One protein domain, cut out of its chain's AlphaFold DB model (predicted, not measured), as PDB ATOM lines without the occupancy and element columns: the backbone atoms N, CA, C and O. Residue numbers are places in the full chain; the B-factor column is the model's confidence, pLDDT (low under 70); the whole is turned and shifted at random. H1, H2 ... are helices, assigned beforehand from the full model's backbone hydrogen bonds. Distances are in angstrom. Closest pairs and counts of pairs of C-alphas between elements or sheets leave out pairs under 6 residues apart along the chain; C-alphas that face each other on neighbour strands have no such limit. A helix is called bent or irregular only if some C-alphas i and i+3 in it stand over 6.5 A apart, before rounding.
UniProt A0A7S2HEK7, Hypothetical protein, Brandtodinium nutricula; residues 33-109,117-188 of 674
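AT A GLANCE: This is residues 33 to 109 and 117 to 188 of the 674 residues of the protein "Hypothetical protein" of Brandtodinium nutricula (UniProt A0A7S2HEK7). Five helices, H3 to H7, run side by side as an up-and-down bundle, each against the one before it in the chain, and the hairpin H1 and H2 packs crosswise on its H3 and H4 side. Within the bundle H5, H6 and H7 each touch the other two, and the pair H3 and H4 lies between them and the H1 and H2 hairpin. The printed part has 149 residues with seven named helices, H1 to H7 in chain order, and no named strand; the class is all helix. It is compact, with a radius of gyration of the C-alphas of 15.6 A and spans of 49 by 34 by 28 A.

HOW THE PARTS SIT: Start at H1, residues 33 to 48, which forms a helical hairpin with H2, residues 51 to 64; their closest C-alphas, Thr 46 and Arg 54, are 4.9 A apart. H1 touches H3, residues 68 to 85, at a steep tilt of 46 degrees, closest at the C-alphas of Ser 40 and Gly 74, 4.9 A. Next comes the hub, H4, residues 88 to 108, which touches H1, H2, H3 and H5, residues 118 to 138. H2 touches residues 97 to 101 of H4 alone, at a steep tilt of 50 degrees, with the C-alphas of Ile 58 and Val 101 closest at 7.0 A. H3 and H4 form a hairpin, closest at the C-alphas of Ala 82 and Met 91, 5.3 A. H4 and H5 run opposite ways at a shallow tilt of 18 degrees, with the C-alphas of Ala 88 and Phe 134 closest at 5.2 A. H5 forms a hairpin with H6, residues 144 to 160, closest at the C-alphas of Val 133 and Ala 150, 5.0 A. H6 forms another with H7, residues 167 to 186, closest at the C-alphas of Asp 144 and Cys 184, 5.3 A. H1 and H2 are apart from H5, H6 and H7. Every O i to N i+4 pair is within hydrogen-bond range in H2, H3, H4, H5 and H7, against 8 of 12 in H1 and 11 of 13 in H6.

IN THESE COORDINATES: Find C-alpha 33 at (42.740, -39.196, 48.388), where H1 begins; it measures 24.5 A, H2 20.0 A and H3 26.0 A. H4 runs 30.3 A to C-alpha 108 at (43.964, -37.689, 23.410), and H5 measures 30.8 A. H6, 24.4 A, has a kink of 28 degrees near residue 151 and is only just irregular: C-alphas 150 and 153 are 6.50 A apart. H7 runs 28.2 A to C-alpha 186 at (38.717, 2.469, 46.470).

THE WHOLE: The two C-alphas farthest apart, those of Lys 109 and His 188, are 50.0 A apart. Residues 110 to 116 are not printed, and C-alphas 109 and 117 stand 12.6 A apart across this cut. Of the links that are printed whole, H6 to H7 is short and the others are tight. Mean pLDDT of the printed part is 81.2; look for values under 70 at residues 36 to 37, 117 to 120 and 188.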
ATOM      1  N   LYS A  33      42.527 -40.565  47.880       74.62
ATOM      2  CA  LYS A  33      42.740 -39.196  48.388       74.62
ATOM      3  C   LYS A  33      44.214 -38.762  48.328       74.62
ATOM      4  O   LYS A  33      44.494 -37.613  48.002       74.62
ATOM      5  N   LYS A  34      45.156 -39.669  48.623       76.88
ATOM      6  CA  LYS A  34      46.600 -39.385  48.560       76.88
ATOM      7  C   LYS A  34      47.087 -39.183  47.118       76.88
ATOM      8  O   LYS A  34      47.905 -38.298  46.894       76.88
ATOM      9  N   LYS A  35      46.575 -39.963  46.156       76.25
ATOM     10  CA  LYS A  35      46.853 -39.776  44.721       76.25
ATOM     11  C   LYS A  35      46.304 -38.444  44.191       76.25
ATOM     12  O   LYS A  35      47.025 -37.741  43.486       76.25
ATOM     13  N   ASN A  36      45.085 -38.065  44.581       69.25
ATOM     14  CA  ASN A  36      44.465 -36.818  44.114       69.25
ATOM     15  C   ASN A  36      45.197 -35.578  44.656       69.25
ATOM     16  O   ASN A  36      45.462 -34.655  43.892       69.25
ATOM     17  N   MET A  37      45.628 -35.587  45.928       66.06
ATOM     18  CA  MET A  37      46.477 -34.512  46.473       66.06
ATOM     19  C   MET A  37      47.805 -34.387  45.713       66.06
ATOM     20  O   MET A  37      48.154 -33.302  45.269       66.06
ATOM     21  N   ALA A  38      48.492 -35.507  45.470       74.69
ATOM     22  CA  ALA A  38      49.773 -35.503  44.763       74.69
ATOM     23  C   ALA A  38      49.671 -35.088  43.281       74.69
ATOM     24  O   ALA A  38      50.692 -34.774  42.674       74.69
ATOM     25  N   SER A  39      48.476 -35.130  42.685       78.81
ATOM     26  CA  SER A  39      48.236 -34.663  41.313       78.81
ATOM     27  C   SER A  39      47.949 -33.164  41.295       78.81
ATOM     28  O   SER A  39      48.501 -32.449  40.465       78.81
ATOM     29  N   SER A  40      47.184 -32.668  42.270       77.31
ATOM     30  CA  SER A  40      46.975 -31.231  42.453       77.31
ATOM     31  C   SER A  40      48.289 -30.482  42.675       77.31
ATOM     32  O   SER A  40      48.505 -29.468  42.029       77.31
ATOM     33  N   ASP A  41      49.189 -31.006  43.515       85.00
ATOM     34  CA  ASP A  41      50.478 -30.362  43.815       85.00
ATOM     35  C   ASP A  41      51.359 -30.182  42.561       85.00
ATOM     36  O   ASP A  41      52.104 -29.208  42.447       85.00
ATOM     37  N   VAL A  42      51.265 -31.111  41.599       84.62
ATOM     38  CA  VAL A  42      51.985 -31.025  40.314       84.62
ATOM     39  C   VAL A  42      51.438 -29.884  39.467       84.62
ATOM     40  O   VAL A  42      52.216 -29.137  38.876       84.62
ATOM     41  N   LEU A  43      50.112 -29.723  39.433       81.12
ATOM     42  CA  LEU A  43      49.489 -28.627  38.705       81.12
ATOM     43  C   LEU A  43      49.767 -27.290  39.406       81.12
ATOM     44  O   LEU A  43      50.135 -26.336  38.742       81.12
ATOM     45  N   SER A  44      49.728 -27.224  40.737       84.62
ATOM     46  CA  SER A  44      50.082 -26.026  41.518       84.62
ATOM     47  C   SER A  44      51.496 -25.512  41.242       84.62
ATOM     48  O   SER A  44      51.721 -24.305  41.174       84.62
ATOM     49  N   ALA A  45      52.461 -26.416  41.040       86.88
ATOM     50  CA  ALA A  45      53.835 -26.040  40.712       86.88
ATOM     51  C   ALA A  45      53.939 -25.256  39.386       86.88
ATOM     52  O   ALA A  45      54.891 -24.501  39.203       86.88
ATOM     53  N   THR A  46      52.957 -25.373  38.480       86.88
ATOM     54  CA  THR A  46      52.948 -24.648  37.194       86.88
ATOM     55  C   THR A  46      52.904 -23.128  37.340       86.88
ATOM     56  O   THR A  46      53.429 -22.435  36.467       86.88
ATOM     57  N   LEU A  47      52.340 -22.621  38.445       86.44
ATOM     58  CA  LEU A  47      52.159 -21.188  38.695       86.44
ATOM     59  C   LEU A  47      53.485 -20.438  38.874       86.44
ATOM     60  O   LEU A  47      53.550 -19.244  38.618       86.44
ATOM     61  N   THR A  48      54.548 -21.129  39.292       85.75
ATOM     62  CA  THR A  48      55.849 -20.513  39.612       85.75
ATOM     63  C   THR A  48      56.972 -20.923  38.659       85.75
ATOM     64  O   THR A  48      58.106 -20.467  38.803       85.75
ATOM     65  N   CYS A  49      56.682 -21.786  37.683       86.25
ATOM     66  CA  CYS A  49      57.679 -22.349  36.779       86.25
ATOM     67  C   CYS A  49      57.730 -21.621  35.426       86.25
ATOM     68  O   CYS A  49      56.732 -21.072  34.946       86.25
ATOM     69  N   ASP A  50      58.894 -21.692  34.766       89.94
ATOM     70  CA  ASP A  50      59.033 -21.260  33.373       89.94
ATOM     71  C   ASP A  50      58.163 -22.105  32.426       89.94
ATOM     72  O   ASP A  50      57.695 -23.192  32.770       89.94
ATOM     73  N   ARG A  51      57.954 -21.611  31.200       80.88
ATOM     74  CA  ARG A  51      57.061 -22.247  30.220       80.88
ATOM     75  C   ARG A  51      57.432 -23.704  29.905       80.88
ATOM     76  O   ARG A  51      56.543 -24.525  29.723       80.88
ATOM     77  N   ARG A  52      58.722 -24.057  29.873       82.56
ATOM     78  CA  ARG A  52      59.151 -25.432  29.557       82.56
ATOM     79  C   ARG A  52      58.885 -26.378  30.722       82.56
ATOM     80  O   ARG A  52      58.403 -27.489  30.513       82.56
ATOM     81  N   ALA A  53      59.190 -25.944  31.941       85.00
ATOM     82  CA  ALA A  53      58.875 -26.690  33.153       85.00
ATOM     83  C   ALA A  53      57.355 -26.831  33.347       85.00
ATOM     84  O   ALA A  53      56.882 -27.877  33.791       85.00
ATOM     85  N   ARG A  54      56.588 -25.817  32.932       86.25
ATOM     86  CA  ARG A  54      55.124 -25.820  32.917       86.25
ATOM     87  C   ARG A  54      54.551 -26.892  31.996       86.25
ATOM     88  O   ARG A  54      53.771 -27.717  32.459       86.25
ATOM     89  N   ASP A  55      54.985 -26.941  30.738       81.12
ATOM     90  CA  ASP A  55      54.525 -27.947  29.768       81.12
ATOM     91  C   ASP A  55      54.831 -29.382  30.250       81.12
ATOM     92  O   ASP A  55      54.012 -30.298  30.109       81.12
ATOM     93  N   ALA A  56      55.990 -29.574  30.894       83.94
ATOM     94  CA  ALA A  56      56.372 -30.847  31.503       83.94
ATOM     95  C   ALA A  56      55.487 -31.220  32.708       83.94
ATOM     96  O   ALA A  56      55.081 -32.377  32.836       83.94
ATOM     97  N   ALA A  57      55.158 -30.256  33.572       84.25
ATOM     98  CA  ALA A  57      54.265 -30.463  34.711       84.25
ATOM     99  C   ALA A  57      52.818 -30.751  34.274       84.25
ATOM    100  O   ALA A  57      52.188 -31.645  34.834       84.25
ATOM    101  N   ILE A  58      52.318 -30.078  33.229       83.88
ATOM    102  CA  ILE A  58      50.998 -30.354  32.635       83.88
ATOM    103  C   ILE A  58      50.943 -31.785  32.092       83.88
ATOM    104  O   ILE A  58      50.007 -32.524  32.393       83.88
ATOM    105  N   SER A  59      51.967 -32.199  31.340       82.50
ATOM    106  CA  SER A  59      52.053 -33.567  30.810       82.50
ATOM    107  C   SER A  59      52.077 -34.598  31.945       82.50
ATOM    108  O   SER A  59      51.306 -35.553  31.942       82.50
ATOM    109  N   GLN A  60      52.885 -34.351  32.985       86.44
ATOM    110  CA  GLN A  60      52.952 -35.216  34.163       86.44
ATOM    111  C   GLN A  60      51.632 -35.271  34.948       86.44
ATOM    112  O   GLN A  60      51.317 -36.309  35.533       86.44
ATOM    113  N   PHE A  61      50.882 -34.171  35.010       88.62
ATOM    114  CA  PHE A  61      49.562 -34.136  35.629       88.62
ATOM    115  C   PHE A  61      48.571 -35.009  34.854       88.62
ATOM    116  O   PHE A  61      47.949 -35.885  35.454       88.62
ATOM    117  N   LEU A  62      48.490 -34.834  33.530       84.69
ATOM    118  CA  LEU A  62      47.586 -35.599  32.667       84.69
ATOM    119  C   LEU A  62      47.870 -37.107  32.706       84.69
ATOM    120  O   LEU A  62      46.934 -37.896  32.804       84.69
ATOM    121  N   ASP A  63      49.146 -37.505  32.734       85.75
ATOM    122  CA  ASP A  63      49.549 -38.914  32.857       85.75
ATOM    123  C   ASP A  63      49.134 -39.551  34.197       85.75
ATOM    124  O   ASP A  63      49.012 -40.774  34.307       85.75
ATOM    125  N   ARG A  64      48.954 -38.740  35.249       87.06
ATOM    126  CA  ARG A  64      48.589 -39.203  36.601       87.06
ATOM    127  C   ARG A  64      47.086 -39.214  36.851       87.06
ATOM    128  O   ARG A  64      46.648 -39.878  37.792       87.06
ATOM    129  N   THR A  65      46.309 -38.481  36.062       86.25
ATOM    130  CA  THR A  65      44.851 -38.433  36.195       86.25
ATOM    131  C   THR A  65      44.202 -39.618  35.488       86.25
ATOM    132  O   THR A  65      44.414 -39.834  34.300       86.25
ATOM    133  N   GLU A  66      43.393 -40.390  36.217       85.31
ATOM    134  CA  GLU A  66      42.726 -41.589  35.686       85.31
ATOM    135  C   GLU A  66      41.325 -41.266  35.115       85.31
ATOM    136  O   GLU A  66      40.738 -42.096  34.419       85.31
ATOM    137  N   SER A  67      40.772 -40.077  35.401       85.19
ATOM    138  CA  SER A  67      39.412 -39.687  35.010       85.19
ATOM    139  C   SER A  67      39.245 -38.193  34.706       85.19
ATOM    140  O   SER A  67      39.994 -37.346  35.194       85.19
ATOM    141  N   ASP A  68      38.192 -37.873  33.949       77.50
ATOM    142  CA  ASP A  68      37.760 -36.502  33.643       77.50
ATOM    143  C   ASP A  68      37.431 -35.692  34.917       77.50
ATOM    144  O   ASP A  68      37.683 -34.488  34.978       77.50
ATOM    145  N   GLU A  69      36.928 -36.355  35.965       78.38
ATOM    146  CA  GLU A  69      36.668 -35.733  37.270       78.38
ATOM    147  C   GLU A  69      37.963 -35.350  38.000       78.38
ATOM    148  O   GLU A  69      38.009 -34.300  38.641       78.38
ATOM    149  N   ASP A  70      39.027 -36.154  37.887       81.06
ATOM    150  CA  ASP A  70      40.320 -35.850  38.514       81.06
ATOM    151  C   ASP A  70      41.016 -34.669  37.816       81.06
ATOM    152  O   ASP A  70      41.616 -33.823  38.483       81.06
ATOM    153  N   VAL A  71      40.883 -34.571  36.485       81.44
ATOM    154  CA  VAL A  71      41.364 -33.416  35.706       81.44
ATOM    155  C   VAL A  71      40.631 -32.146  36.129       81.44
ATOM    156  O   VAL A  71      41.271 -31.142  36.443       81.44
ATOM    157  N   PHE A  72      39.296 -32.196  36.196       79.06
ATOM    158  CA  PHE A  72      38.479 -31.061  36.628       79.06
ATOM    159  C   PHE A  72      38.815 -30.636  38.062       79.06
ATOM    160  O   PHE A  72      39.021 -29.453  38.320       79.06
ATOM    161  N   ALA A  73      38.946 -31.590  38.987       79.75
ATOM    162  CA  ALA A  73      39.330 -31.304  40.365       79.75
ATOM    163  C   ALA A  73      40.709 -30.631  40.455       79.75
ATOM    164  O   ALA A  73      40.867 -29.673  41.209       79.75
ATOM    165  N   GLY A  74      41.695 -31.081  39.669       83.06
ATOM    166  CA  GLY A  74      43.007 -30.433  39.608       83.06
ATOM    167  C   GLY A  74      42.933 -29.000  39.077       83.06
ATOM    168  O   GLY A  74      43.507 -28.102  39.691       83.06
ATOM    169  N   ILE A  75      42.172 -28.766  38.000       82.38
ATOM    170  CA  ILE A  75      41.947 -27.419  37.449       82.38
ATOM    171  C   ILE A  75      41.294 -26.499  38.486       82.38
ATOM    172  O   ILE A  75      41.739 -25.368  38.663       82.38
ATOM    173  N   VAL A  76      40.272 -26.976  39.202       77.56
ATOM    174  CA  VAL A  76      39.600 -26.186  40.244       77.56
ATOM    175  C   VAL A  76      40.579 -25.780  41.348       77.56
ATOM    176  O   VAL A  76      40.536 -24.636  41.793       77.56
ATOM    177  N   VAL A  77      41.490 -26.667  41.766       82.19
ATOM    178  CA  VAL A  77      42.498 -26.316  42.781       82.19
ATOM    179  C   VAL A  77      43.523 -25.316  42.245       82.19
ATOM    180  O   VAL A  77      43.839 -24.359  42.949       82.19
ATOM    181  N   LEU A  78      44.004 -25.487  41.008       84.94
ATOM    182  CA  LEU A  78      44.903 -24.524  40.362       84.94
ATOM    183  C   LEU A  78      44.268 -23.131  40.302       84.94
ATOM    184  O   LEU A  78      44.892 -22.152  40.700       84.94
ATOM    185  N   MET A  79      43.018 -23.062  39.839       79.06
ATOM    186  CA  MET A  79      42.255 -21.818  39.778       79.06
ATOM    187  C   MET A  79      42.066 -21.228  41.175       79.06
ATOM    188  O   MET A  79      42.321 -20.048  41.362       79.06
ATOM    189  N   GLY A  80      41.705 -22.034  42.177       77.25
ATOM    190  CA  GLY A  80      41.587 -21.574  43.563       77.25
ATOM    191  C   GLY A  80      42.878 -20.946  44.099       77.25
ATOM    192  O   GLY A  80      42.835 -19.866  44.677       77.25
ATOM    193  N   GLN A  81      44.033 -21.562  43.849       82.69
ATOM    194  CA  GLN A  81      45.331 -21.025  44.277       82.69
ATOM    195  C   GLN A  81      45.741 -19.764  43.516       82.69
ATOM    196  O   GLN A  81      46.291 -18.834  44.108       82.69
ATOM    197  N   ALA A  82      45.475 -19.715  42.212       78.62
ATOM    198  CA  ALA A  82      45.739 -18.528  41.414       78.62
ATOM    199  C   ALA A  82      44.864 -17.352  41.876       78.62
ATOM    200  O   ALA A  82      45.360 -16.241  42.045       78.62
ATOM    201  N   LEU A  83      43.598 -17.618  42.203       74.94
ATOM    202  CA  LEU A  83      42.683 -16.642  42.792       74.94
ATOM    203  C   LEU A  83      43.159 -16.158  44.171       74.94
ATOM    204  O   LEU A  83      43.123 -14.961  44.451       74.94
ATOM    205  N   GLU A  84      43.665 -17.064  45.011       76.12
ATOM    206  CA  GLU A  84      44.246 -16.726  46.317       76.12
ATOM    207  C   GLU A  84      45.510 -15.860  46.211       76.12
ATOM    208  O   GLU A  84      45.770 -15.058  47.111       76.12
ATOM    209  N   SER A  85      46.279 -15.979  45.121       81.31
ATOM    210  CA  SER A  85      47.498 -15.187  44.908       81.31
ATOM    211  C   SER A  85      47.225 -13.696  44.692       81.31
ATOM    212  O   SER A  85      48.091 -12.874  44.994       81.31
ATOM    213  N   ARG A  86      46.024 -13.349  44.197       76.62
ATOM    214  CA  ARG A  86      45.627 -11.986  43.795       76.62
ATOM    215  C   ARG A  86      46.584 -11.332  42.794       76.62
ATOM    216  O   ARG A  86      46.682 -10.109  42.739       76.62
ATOM    217  N   ASP A  87      47.291 -12.145  42.022       79.88
ATOM    218  CA  ASP A  87      48.277 -11.696  41.057       79.88
ATOM    219  C   ASP A  87      47.782 -11.965  39.631       79.88
ATOM    220  O   ASP A  87      47.424 -13.089  39.267       79.88
ATOM    221  N   ALA A  88      47.740 -10.909  38.816       75.88
ATOM    222  CA  ALA A  88      47.222 -10.982  37.453       75.88
ATOM    223  C   ALA A  88      48.097 -11.878  36.558       75.88
ATOM    224  O   ALA A  88      47.571 -12.566  35.680       75.88
ATOM    225  N   GLU A  89      49.413 -11.908  36.795       81.56
ATOM    226  CA  GLU A  89      50.341 -12.769  36.058       81.56
ATOM    227  C   GLU A  89      50.107 -14.244  36.412       81.56
ATOM    228  O   GLU A  89      49.939 -15.078  35.521       81.56
ATOM    229  N   THR A  90      49.960 -14.558  37.698       80.94
ATOM    230  CA  THR A  90      49.610 -15.897  38.190       80.94
ATOM    231  C   THR A  90      48.262 -16.371  37.636       80.94
ATOM    232  O   THR A  90      48.136 -17.523  37.214       80.94
ATOM    233  N   MET A  91      47.262 -15.488  37.556       82.81
ATOM    234  CA  MET A  91      45.973 -15.795  36.924       82.81
ATOM    235  C   MET A  91      46.080 -16.018  35.416       82.81
ATOM    236  O   MET A  91      45.442 -16.930  34.887       82.81
ATOM    237  N   ALA A  92      46.907 -15.237  34.717       78.94
ATOM    238  CA  ALA A  92      47.177 -15.449  33.300       78.94
ATOM    239  C   ALA A  92      47.846 -16.812  33.062       78.94
ATOM    240  O   ALA A  92      47.433 -17.548  32.167       78.94
ATOM    241  N   VAL A  93      48.808 -17.188  33.910       82.75
ATOM    242  CA  VAL A  93      49.444 -18.510  33.878       82.75
ATOM    243  C   VAL A  93      48.423 -19.619  34.131       82.75
ATOM    244  O   VAL A  93      48.409 -20.603  33.394       82.75
ATOM    245  N   ALA A  94      47.539 -19.468  35.117       81.44
ATOM    246  CA  ALA A  94      46.483 -20.444  35.376       81.44
ATOM    247  C   ALA A  94      45.546 -20.605  34.167       81.44
ATOM    248  O   ALA A  94      45.277 -21.733  33.754       81.44
ATOM    249  N   ALA A  95      45.116 -19.502  33.547       79.38
ATOM    250  CA  ALA A  95      44.284 -19.526  32.345       79.38
ATOM    251  C   ALA A  95      44.978 -20.246  31.172       79.38
ATOM    252  O   ALA A  95      44.367 -21.103  30.527       79.38
ATOM    253  N   GLU A  96      46.266 -19.967  30.935       84.56
ATOM    254  CA  GLU A  96      47.074 -20.663  29.925       84.56
ATOM    255  C   GLU A  96      47.162 -22.169  30.198       84.56
ATOM    256  O   GLU A  96      47.024 -22.976  29.278       84.56
ATOM    257  N   VAL A  97      47.360 -22.563  31.460       81.38
ATOM    258  CA  VAL A  97      47.426 -23.973  31.869       81.38
ATOM    259  C   VAL A  97      46.085 -24.672  31.629       81.38
ATOM    260  O   VAL A  97      46.073 -25.765  31.066       81.38
ATOM    261  N   VAL A  98      44.957 -24.051  31.990       82.62
ATOM    262  CA  VAL A  98      43.614 -24.613  31.748       82.62
ATOM    263  C   VAL A  98      43.352 -24.776  30.252       82.62
ATOM    264  O   VAL A  98      42.882 -25.832  29.817       82.62
ATOM    265  N   GLN A  99      43.718 -23.779  29.444       84.25
ATOM    266  CA  GLN A  99      43.593 -23.852  27.991       84.25
ATOM    267  C   GLN A  99      44.469 -24.971  27.402       84.25
ATOM    268  O   GLN A  99      43.992 -25.761  26.584       84.25
ATOM    269  N   ALA A 100      45.725 -25.085  27.841       81.38
ATOM    270  CA  ALA A 100      46.653 -26.123  27.394       81.38
ATOM    271  C   ALA A 100      46.169 -27.534  27.766       81.38
ATOM    272  O   ALA A 100      46.214 -28.440  26.931       81.38
ATOM    273  N   VAL A 101      45.636 -27.713  28.980       80.31
ATOM    274  CA  VAL A 101      44.994 -28.963  29.421       80.31
ATOM    275  C   VAL A 101      43.803 -29.310  28.521       80.31
ATOM    276  O   VAL A 101      43.677 -30.460  28.094       80.31
ATOM    277  N   GLY A 102      42.971 -28.323  28.170       79.06
ATOM    278  CA  GLY A 102      41.853 -28.498  27.240       79.06
ATOM    279  C   GLY A 102      42.298 -28.976  25.853       79.06
ATOM    280  O   GLY A 102      41.746 -29.944  25.330       79.06
ATOM    281  N   VAL A 103      43.331 -28.354  25.274       81.81
ATOM    282  CA  VAL A 103      43.869 -28.719  23.947       81.81
ATOM    283  C   VAL A 103      44.493 -30.115  23.949       81.81
ATOM    284  O   VAL A 103      44.184 -30.935  23.082       81.81
ATOM    285  N   LEU A 104      45.339 -30.427  24.936       79.19
ATOM    286  CA  LEU A 104      45.967 -31.748  25.040       79.19
ATOM    287  C   LEU A 104      44.911 -32.844  25.189       79.19
ATOM    288  O   LEU A 104      44.987 -33.873  24.519       79.19
ATOM    289  N   ARG A 105      43.857 -32.605  25.972       77.50
ATOM    290  CA  ARG A 105      42.780 -33.583  26.149       77.50
ATOM    291  C   ARG A 105      41.928 -33.784  24.898       77.50
ATOM    292  O   ARG A 105      41.532 -34.919  24.633       77.50
ATOM    293  N   GLN A 106      41.707 -32.742  24.094       78.88
ATOM    294  CA  GLN A 106      41.085 -32.887  22.770       78.88
ATOM    295  C   GLN A 106      41.913 -33.796  21.851       78.88
ATOM    296  O   GLN A 106      41.340 -34.590  21.113       78.88
ATOM    297  N   SER A 107      43.247 -33.733  21.933       78.25
ATOM    298  CA  SER A 107      44.134 -34.574  21.116       78.25
ATOM    299  C   SER A 107      44.214 -36.042  21.569       78.25
ATOM    300  O   SER A 107      44.540 -36.910  20.761       78.25
ATOM    301  N   MET A 108      43.899 -36.335  22.838       74.19
ATOM    302  CA  MET A 108      43.964 -37.689  23.410       74.19
ATOM    303  C   MET A 108      42.651 -38.481  23.303       74.19
ATOM    304  O   MET A 108      42.666 -39.702  23.477       74.19
ATOM    305  N   LYS A 109      41.506 -37.831  23.048       72.50
ATOM    306  CA  LYS A 109      40.221 -38.538  22.919       72.50
ATOM    307  C   LYS A 109      40.113 -39.227  21.547       72.50
ATOM    308  O   LYS A 109      40.370 -38.589  20.527       72.50
ATOM    309  N   SER A 117      32.627 -31.689  27.697       59.28
ATOM    310  CA  SER A 117      31.502 -31.354  28.562       59.28
ATOM    311  C   SER A 117      31.476 -29.830  28.692       59.28
ATOM    312  O   SER A 117      32.533 -29.230  28.881       59.28
ATOM    313  N   ILE A 118      30.293 -29.228  28.552       52.38
ATOM    314  CA  ILE A 118      30.038 -27.773  28.586       52.38
ATOM    315  C   ILE A 118      30.887 -27.061  29.668       52.38
ATOM    316  O   ILE A 118      31.500 -26.032  29.410       52.38
ATOM    317  N   ARG A 119      31.093 -27.742  30.801       67.50
ATOM    318  CA  ARG A 119      31.895 -27.330  31.960       67.50
ATOM    319  C   ARG A 119      33.362 -26.955  31.696       67.50
ATOM    320  O   ARG A 119      33.927 -26.214  32.489       67.50
ATOM    321  N   GLU A 120      34.017 -27.476  30.659       65.56
ATOM    322  CA  GLU A 120      35.436 -27.165  30.382       65.56
ATOM    323  C   GLU A 120      35.619 -25.847  29.629       65.56
ATOM    324  O   GLU A 120      36.571 -25.115  29.896       65.56
ATOM    325  N   LEU A 121      34.690 -25.523  28.725       70.88
ATOM    326  CA  LEU A 121      34.670 -24.228  28.042       70.88
ATOM    327  C   LEU A 121      34.330 -23.106  29.027       70.88
ATOM    328  O   LEU A 121      34.949 -22.045  28.982       70.88
ATOM    329  N   ASP A 122      33.436 -23.392  29.972       80.50
ATOM    330  CA  ASP A 122      33.062 -22.456  31.027       80.50
ATOM    331  C   ASP A 122      34.255 -22.087  31.929       80.50
ATOM    332  O   ASP A 122      34.420 -20.928  32.294       80.50
ATOM    333  N   LEU A 123      35.143 -23.038  32.248       77.00
ATOM    334  CA  LEU A 123      36.324 -22.772  33.082       77.00
ATOM    335  C   LEU A 123      37.359 -21.872  32.394       77.00
ATOM    336  O   LEU A 123      37.926 -20.993  33.043       77.00
ATOM    337  N   VAL A 124      37.607 -22.074  31.095       77.06
ATOM    338  CA  VAL A 124      38.507 -21.205  30.313       77.06
ATOM    339  C   VAL A 124      37.933 -19.795  30.237       77.06
ATOM    340  O   VAL A 124      38.658 -18.820  30.432       77.06
ATOM    341  N   PHE A 125      36.625 -19.691  29.995       84.88
ATOM    342  CA  PHE A 125      35.928 -18.415  29.948       84.88
ATOM    343  C   PHE A 125      36.030 -17.669  31.285       84.88
ATOM    344  O   PHE A 125      36.482 -16.527  31.312       84.88
ATOM    345  N   VAL A 126      35.731 -18.336  32.405       85.44
ATOM    346  CA  VAL A 126      35.861 -17.759  33.755       85.44
ATOM    347  C   VAL A 126      37.285 -17.316  34.061       85.44
ATOM    348  O   VAL A 126      37.477 -16.258  34.655       85.44
ATOM    349  N   ALA A 127      38.288 -18.103  33.669       79.88
ATOM    350  CA  ALA A 127      39.682 -17.738  33.884       79.88
ATOM    351  C   ALA A 127      40.061 -16.454  33.128       79.88
ATOM    352  O   ALA A 127      40.763 -15.610  33.684       79.88
ATOM    353  N   GLY A 128      39.544 -16.280  31.905       85.25
ATOM    354  CA  GLY A 128      39.662 -15.035  31.144       85.25
ATOM    355  C   GLY A 128      39.021 -13.853  31.871       85.25
ATOM    356  O   GLY A 128      39.690 -12.857  32.124       85.25
ATOM    357  N   LEU A 129      37.772 -14.007  32.316       89.00
ATOM    358  CA  LEU A 129      37.059 -12.949  33.039       89.00
ATOM    359  C   LEU A 129      37.752 -12.552  34.350       89.00
ATOM    360  O   LEU A 129      37.888 -11.370  34.657       89.00
ATOM    361  N   ALA A 130      38.225 -13.528  35.128       84.75
ATOM    362  CA  ALA A 130      38.945 -13.260  36.369       84.75
ATOM    363  C   ALA A 130      40.277 -12.537  36.114       84.75
ATOM    364  O   ALA A 130      40.631 -11.627  36.864       84.75
ATOM    365  N   LYS A 131      41.000 -12.908  35.050       87.56
ATOM    366  CA  LYS A 131      42.225 -12.217  34.631       87.56
ATOM    367  C   LYS A 131      41.939 -10.753  34.302       87.56
ATOM    368  O   LYS A 131      42.639  -9.894  34.828       87.56
ATOM    369  N   ASP A 132      40.916 -10.477  33.495       88.62
ATOM    370  CA  ASP A 132      40.566  -9.109  33.092       88.62
ATOM    371  C   ASP A 132      40.262  -8.233  34.316       88.62
ATOM    372  O   ASP A 132      40.748  -7.103  34.413       88.62
ATOM    373  N   VAL A 133      39.551  -8.785  35.308       87.69
ATOM    374  CA  VAL A 133      39.297  -8.107  36.587       87.69
ATOM    375  C   VAL A 133      40.605  -7.802  37.320       87.69
ATOM    376  O   VAL A 133      40.842  -6.650  37.676       87.69
ATOM    377  N   PHE A 134      41.491  -8.780  37.526       87.38
ATOM    378  CA  PHE A 134      42.752  -8.529  38.238       87.38
ATOM    379  C   PHE A 134      43.700  -7.590  37.489       87.38
ATOM    380  O   PHE A 134      44.381  -6.796  38.134       87.38
ATOM    381  N   THR A 135      43.737  -7.637  36.156       88.19
ATOM    382  CA  THR A 135      44.507  -6.685  35.348       88.19
ATOM    383  C   THR A 135      43.996  -5.263  35.562       88.19
ATOM    384  O   THR A 135      44.792  -4.384  35.891       88.19
ATOM    385  N   ALA A 136      42.680  -5.049  35.488       88.62
ATOM    386  CA  ALA A 136      42.086  -3.734  35.719       88.62
ATOM    387  C   ALA A 136      42.292  -3.233  37.164       88.62
ATOM    388  O   ALA A 136      42.480  -2.035  37.387       88.62
ATOM    389  N   ILE A 137      42.283  -4.130  38.161       87.38
ATOM    390  CA  ILE A 137      42.559  -3.794  39.572       87.38
ATOM    391  C   ILE A 137      44.039  -3.446  39.796       87.38
ATOM    392  O   ILE A 137      44.340  -2.510  40.541       87.38
ATOM    393  N   GLY A 138      44.956  -4.215  39.204       82.88
ATOM    394  CA  GLY A 138      46.399  -4.091  39.418       82.88
ATOM    395  C   GLY A 138      47.021  -2.885  38.719       82.88
ATOM    396  O   GLY A 138      48.006  -2.334  39.208       82.88
ATOM    397  N   ASP A 139      46.434  -2.444  37.609       86.69
ATOM    398  CA  ASP A 139      46.867  -1.240  36.917       86.69
ATOM    399  C   ASP A 139      46.344   0.022  37.623       86.69
ATOM    400  O   ASP A 139      45.143   0.295  37.671       86.69
ATOM    401  N   ALA A 140      47.270   0.809  38.176       79.56
ATOM    402  CA  ALA A 140      46.965   2.071  38.844       79.56
ATOM    403  C   ALA A 140      46.437   3.155  37.884       79.56
ATOM    404  O   ALA A 140      45.823   4.112  38.354       79.56
ATOM    405  N   ALA A 141      46.679   3.024  36.573       83.56
ATOM    406  CA  ALA A 141      46.168   3.940  35.556       83.56
ATOM    407  C   ALA A 141      44.728   3.616  35.132       83.56
ATOM    408  O   ALA A 141      44.045   4.491  34.600       83.56
ATOM    409  N   SER A 142      44.258   2.396  35.398       86.12
ATOM    410  CA  SER A 142      42.916   1.978  35.017       86.12
ATOM    411  C   SER A 142      41.845   2.818  35.730       86.12
ATOM    412  O   SER A 142      41.824   2.986  36.954       86.12
ATOM    413  N   SER A 143      40.904   3.328  34.954       85.62
ATOM    414  CA  SER A 143      39.724   4.057  35.402       85.62
ATOM    415  C   SER A 143      38.702   3.141  36.092       85.62
ATOM    416  O   SER A 143      38.719   1.920  35.949       85.62
ATOM    417  N   ASP A 144      37.759   3.731  36.835       79.38
ATOM    418  CA  ASP A 144      36.614   2.993  37.403       79.38
ATOM    419  C   ASP A 144      35.769   2.318  36.308       79.38
ATOM    420  O   ASP A 144      35.311   1.187  36.470       79.38
ATOM    421  N   ALA A 145      35.604   2.985  35.162       78.06
ATOM    422  CA  ALA A 145      34.857   2.447  34.030       78.06
ATOM    423  C   ALA A 145      35.490   1.156  33.488       78.06
ATOM    424  O   ALA A 145      34.768   0.204  33.185       78.06
ATOM    425  N   GLU A 146      36.820   1.084  33.425       85.81
ATOM    426  CA  GLU A 146      37.545  -0.110  32.971       85.81
ATOM    427  C   GLU A 146      37.406  -1.270  33.962       85.81
ATOM    428  O   GLU A 146      37.095  -2.388  33.549       85.81
ATOM    429  N   VAL A 147      37.510  -1.010  35.271       86.56
ATOM    430  CA  VAL A 147      37.285  -2.057  36.287       86.56
ATOM    431  C   VAL A 147      35.847  -2.567  36.234       86.56
ATOM    432  O   VAL A 147      35.626  -3.776  36.246       86.56
ATOM    433  N   ARG A 148      34.846  -1.686  36.101       82.69
ATOM    434  CA  ARG A 148      33.442  -2.111  35.953       82.69
ATOM    435  C   ARG A 148      33.211  -2.925  34.687       82.69
ATOM    436  O   ARG A 148      32.495  -3.923  34.738       82.69
ATOM    437  N   THR A 149      33.824  -2.521  33.578       87.81
ATOM    438  CA  THR A 149      33.733  -3.242  32.301       87.81
ATOM    439  C   THR A 149      34.287  -4.661  32.432       87.81
ATOM    440  O   THR A 149      33.698  -5.586  31.879       87.81
ATOM    441  N   ALA A 150      35.337  -4.861  33.237       88.94
ATOM    442  CA  ALA A 150      35.871  -6.186  33.544       88.94
ATOM    443  C   ALA A 150      34.993  -6.996  34.527       88.94
ATOM    444  O   ALA A 150      34.844  -8.208  34.382       88.94
ATOM    445  N   VAL A 151      34.379  -6.345  35.522       89.94
ATOM    446  CA  VAL A 151      33.588  -7.001  36.587       89.94
ATOM    447  C   VAL A 151      32.209  -7.480  36.108       89.94
ATOM    448  O   VAL A 151      31.748  -8.544  36.525       89.94
ATOM    449  N   VAL A 152      31.538  -6.732  35.224       88.38
ATOM    450  CA  VAL A 152      30.155  -7.026  34.786       88.38
ATOM    451  C   VAL A 152      30.004  -8.389  34.087       88.38
ATOM    452  O   VAL A 152      29.065  -9.115  34.423       88.38
ATOM    453  N   PRO A 153      30.878  -8.792  33.146       89.44
ATOM    454  CA  PRO A 153      30.794 -10.119  32.537       89.44
ATOM    455  C   PRO A 153      30.964 -11.255  33.555       89.44
ATOM    456  O   PRO A 153      30.247 -12.252  33.473       89.44
ATOM    457  N   LEU A 154      31.859 -11.093  34.541       90.50
ATOM    458  CA  LEU A 154      32.068 -12.084  35.603       90.50
ATOM    459  C   LEU A 154      30.830 -12.216  36.496       90.50
ATOM    460  O   LEU A 154      30.436 -13.332  36.825       90.50
ATOM    461  N   GLN A 155      30.184 -11.096  36.834       91.12
ATOM    462  CA  GLN A 155      28.915 -11.084  37.568       91.12
ATOM    463  C   GLN A 155      27.839 -11.889  36.835       91.12
ATOM    464  O   GLN A 155      27.272 -12.813  37.412       91.12
ATOM    465  N   ARG A 156      27.598 -11.573  35.555       85.38
ATOM    466  CA  ARG A 156      26.580 -12.258  34.742       85.38
ATOM    467  C   ARG A 156      26.835 -13.756  34.679       85.38
ATOM    468  O   ARG A 156      25.924 -14.542  34.898       85.38
ATOM    469  N   PHE A 157      28.091 -14.148  34.469       89.44
ATOM    470  CA  PHE A 157      28.461 -15.555  34.451       89.44
ATOM    471  C   PHE A 157      28.132 -16.266  35.776       89.44
ATOM    472  O   PHE A 157      27.594 -17.373  35.755       89.44
ATOM    473  N   ILE A 158      28.458 -15.650  36.919       87.00
ATOM    474  CA  ILE A 158      28.164 -16.193  38.255       87.00
ATOM    475  C   ILE A 158      26.649 -16.350  38.448       87.00
ATOM    476  O   ILE A 158      26.212 -17.385  38.956       87.00
ATOM    477  N   ASP A 159      25.863 -15.357  38.031       82.00
ATOM    478  CA  ASP A 159      24.406 -15.360  38.177       82.00
ATOM    479  C   ASP A 159      23.761 -16.472  37.329       82.00
ATOM    480  O   ASP A 159      23.011 -17.299  37.863       82.00
ATOM    481  N   ASP A 160      24.149 -16.568  36.053       85.00
ATOM    482  CA  ASP A 160      23.642 -17.555  35.087       85.00
ATOM    483  C   ASP A 160      23.996 -19.004  35.469       85.00
ATOM    484  O   ASP A 160      23.319 -19.952  35.068       85.00
ATOM    485  N   ASN A 161      25.056 -19.190  36.259       82.69
ATOM    486  CA  ASN A 161      25.594 -20.501  36.623       82.69
ATOM    487  C   ASN A 161      25.515 -20.808  38.123       82.69
ATOM    488  O   ASN A 161      26.213 -21.692  38.641       82.69
ATOM    489  N   SER A 162      24.661 -20.096  38.852       80.44
ATOM    490  CA  SER A 162      24.442 -20.369  40.268       80.44
ATOM    491  C   SER A 162      23.947 -21.816  40.476       80.44
ATOM    492  O   SER A 162      22.911 -22.246  39.977       80.44
ATOM    493  N   GLY A 163      24.742 -22.621  41.192       78.81
ATOM    494  CA  GLY A 163      24.433 -24.027  41.496       78.81
ATOM    495  C   GLY A 163      24.936 -25.076  40.494       78.81
ATOM    496  O   GLY A 163      24.767 -26.269  40.755       78.81
ATOM    497  N   THR A 164      25.585 -24.688  39.389       77.88
ATOM    498  CA  THR A 164      26.170 -25.651  38.429       77.88
ATOM    499  C   THR A 164      27.601 -26.062  38.786       77.88
ATOM    500  O   THR A 164      28.016 -27.185  38.471       77.88
ATOM    501  N   PHE A 165      28.338 -25.178  39.465       77.44
ATOM    502  CA  PHE A 165      29.733 -25.367  39.863       77.44
ATOM    503  C   PHE A 165      29.902 -25.928  41.275       77.44
ATOM    504  O   PHE A 165      29.004 -25.857  42.116       77.44
ATOM    505  N   ASP A 166      31.101 -26.458  41.539       78.50
ATOM    506  CA  ASP A 166      31.505 -26.799  42.899       78.50
ATOM    507  C   ASP A 166      31.398 -25.552  43.804       78.50
ATOM    508  O   ASP A 166      31.874 -24.474  43.426       78.50
ATOM    509  N   PRO A 167      30.788 -25.668  44.994       75.81
ATOM    510  CA  PRO A 167      30.596 -24.536  45.889       75.81
ATOM    511  C   PRO A 167      31.880 -23.779  46.278       75.81
ATOM    512  O   PRO A 167      31.813 -22.571  46.513       75.81
ATOM    513  N   ALA A 168      33.043 -24.439  46.333       70.94
ATOM    514  CA  ALA A 168      34.316 -23.772  46.609       70.94
ATOM    515  C   ALA A 168      34.793 -22.941  45.409       70.94
ATOM    516  O   ALA A 168      35.258 -21.817  45.587       70.94
ATOM    517  N   PHE A 169      34.611 -23.447  44.185       76.12
ATOM    518  CA  PHE A 169      34.903 -22.694  42.962       76.12
ATOM    519  C   PHE A 169      34.000 -21.463  42.834       76.12
ATOM    520  O   PHE A 169      34.478 -20.358  42.584       76.12
ATOM    521  N   PHE A 170      32.701 -21.631  43.095       80.12
ATOM    522  CA  PHE A 170      31.749 -20.522  43.120       80.12
ATOM    523  C   PHE A 170      32.138 -19.453  44.152       80.12
ATOM    524  O   PHE A 170      32.151 -18.264  43.842       80.12
ATOM    525  N   ALA A 171      32.529 -19.864  45.364       76.12
ATOM    526  CA  ALA A 171      33.011 -18.946  46.397       76.12
ATOM    527  C   ALA A 171      34.270 -18.169  45.964       76.12
ATOM    528  O   ALA A 171      34.404 -16.983  46.279       76.12
ATOM    529  N   ALA A 172      35.174 -18.812  45.223       76.31
ATOM    530  CA  ALA A 172      36.369 -18.167  44.699       76.31
ATOM    531  C   ALA A 172      36.026 -17.117  43.621       76.31
ATOM    532  O   ALA A 172      36.519 -15.995  43.696       76.31
ATOM    533  N   MET A 173      35.104 -17.417  42.696       82.88
ATOM    534  CA  MET A 173      34.616 -16.442  41.703       82.88
ATOM    535  C   MET A 173      33.953 -15.222  42.357       82.88
ATOM    536  O   MET A 173      34.244 -14.082  41.995       82.88
ATOM    537  N   VAL A 174      33.107 -15.447  43.367       83.44
ATOM    538  CA  VAL A 174      32.474 -14.363  44.135       83.44
ATOM    539  C   VAL A 174      33.521 -13.498  44.844       83.44
ATOM    540  O   VAL A 174      33.341 -12.289  44.952       83.44
ATOM    541  N   SER A 175      34.636 -14.082  45.281       78.69
ATOM    542  CA  SER A 175      35.726 -13.326  45.909       78.69
ATOM    543  C   SER A 175      36.432 -12.389  44.915       78.69
ATOM    544  O   SER A 175      36.726 -11.251  45.266       78.69
ATOM    545  N   VAL A 176      36.640 -12.813  43.660       83.50
ATOM    546  CA  VAL A 176      37.191 -11.946  42.588       83.50
ATOM    547  C   VAL A 176      36.272 -10.778  42.298       83.50
ATOM    548  O   VAL A 176      36.701  -9.629  42.230       83.50
ATOM    549  N   LEU A 177      34.991 -11.089  42.143       86.00
ATOM    550  CA  LEU A 177      33.949 -10.113  41.898       86.00
ATOM    551  C   LEU A 177      33.918  -9.056  43.016       86.00
ATOM    552  O   LEU A 177      33.870  -7.857  42.742       86.00
ATOM    553  N   GLN A 178      34.014  -9.493  44.274       82.69
ATOM    554  CA  GLN A 178      34.097  -8.607  45.435       82.69
ATOM    555  C   GLN A 178      35.353  -7.732  45.412       82.69
ATOM    556  O   GLN A 178      35.240  -6.533  45.652       82.69
ATOM    557  N   GLU A 179      36.529  -8.276  45.091       81.06
ATOM    558  CA  GLU A 179      37.759  -7.480  44.956       81.06
ATOM    559  C   GLU A 179      37.646  -6.432  43.840       81.06
ATOM    560  O   GLU A 179      38.065  -5.290  44.035       81.06
ATOM    561  N   GLY A 180      37.014  -6.777  42.712       83.00
ATOM    562  CA  GLY A 180      36.718  -5.843  41.623       83.00
ATOM    563  C   GLY A 180      35.828  -4.688  42.067       83.00
ATOM    564  O   GLY A 180      36.194  -3.526  41.896       83.00
ATOM    565  N   TYR A 181      34.711  -4.981  42.736       82.88
ATOM    566  CA  TYR A 181      33.856  -3.933  43.298       82.88
ATOM    567  C   TYR A 181      34.559  -3.112  44.386       82.88
ATOM    568  O   TYR A 181      34.381  -1.896  44.440       82.88
ATOM    569  N   MET A 182      35.395  -3.733  45.222       78.31
ATOM    570  CA  MET A 182      36.187  -3.021  46.230       78.31
ATOM    571  C   MET A 182      37.286  -2.153  45.605       78.31
ATOM    572  O   MET A 182      37.683  -1.148  46.193       78.31
ATOM    573  N   ALA A 183      37.802  -2.503  44.427       79.12
ATOM    574  CA  ALA A 183      38.728  -1.663  43.676       79.12
ATOM    575  C   ALA A 183      38.018  -0.463  43.039       79.12
ATOM    576  O   ALA A 183      38.494   0.657  43.209       79.12
ATOM    577  N   CYS A 184      36.852  -0.668  42.411       76.69
ATOM    578  CA  CYS A 184      35.970   0.423  41.976       76.69
ATOM    579  C   CYS A 184      35.673   1.377  43.141       76.69
ATOM    580  O   CYS A 184      35.819   2.591  43.034       76.69
ATOM    581  N   TYR A 185      35.337   0.803  44.300       71.50
ATOM    582  CA  TYR A 185      35.074   1.540  45.529       71.50
ATOM    583  C   TYR A 185      36.280   2.367  45.995       71.50
ATOM    584  O   TYR A 185      36.142   3.565  46.210       71.50
ATOM    585  N   ARG A 186      37.476   1.765  46.088       74.94
ATOM    586  CA  ARG A 186      38.717   2.469  46.470       74.94
ATOM    587  C   ARG A 186      39.086   3.605  45.507       74.94
ATOM    588  O   ARG A 186      39.776   4.535  45.913       74.94
ATOM    589  N   ARG A 187      38.646   3.525  44.247       75.75
ATOM    590  CA  ARG A 187      38.877   4.535  43.201       75.75
ATOM    591  C   ARG A 187      37.808   5.635  43.167       75.75
ATOM    592  O   ARG A 187      37.967   6.602  42.425       75.75
ATOM    593  N   HIS A 188      36.742   5.533  43.960       68.69
ATOM    594  CA  HIS A 188      35.715   6.569  44.090       68.69
ATOM    595  C   HIS A 188      35.766   7.269  45.454       68.69
ATOM    596  O   HIS A 188      36.025   6.653  46.480       68.69
TER     597      HIS A 188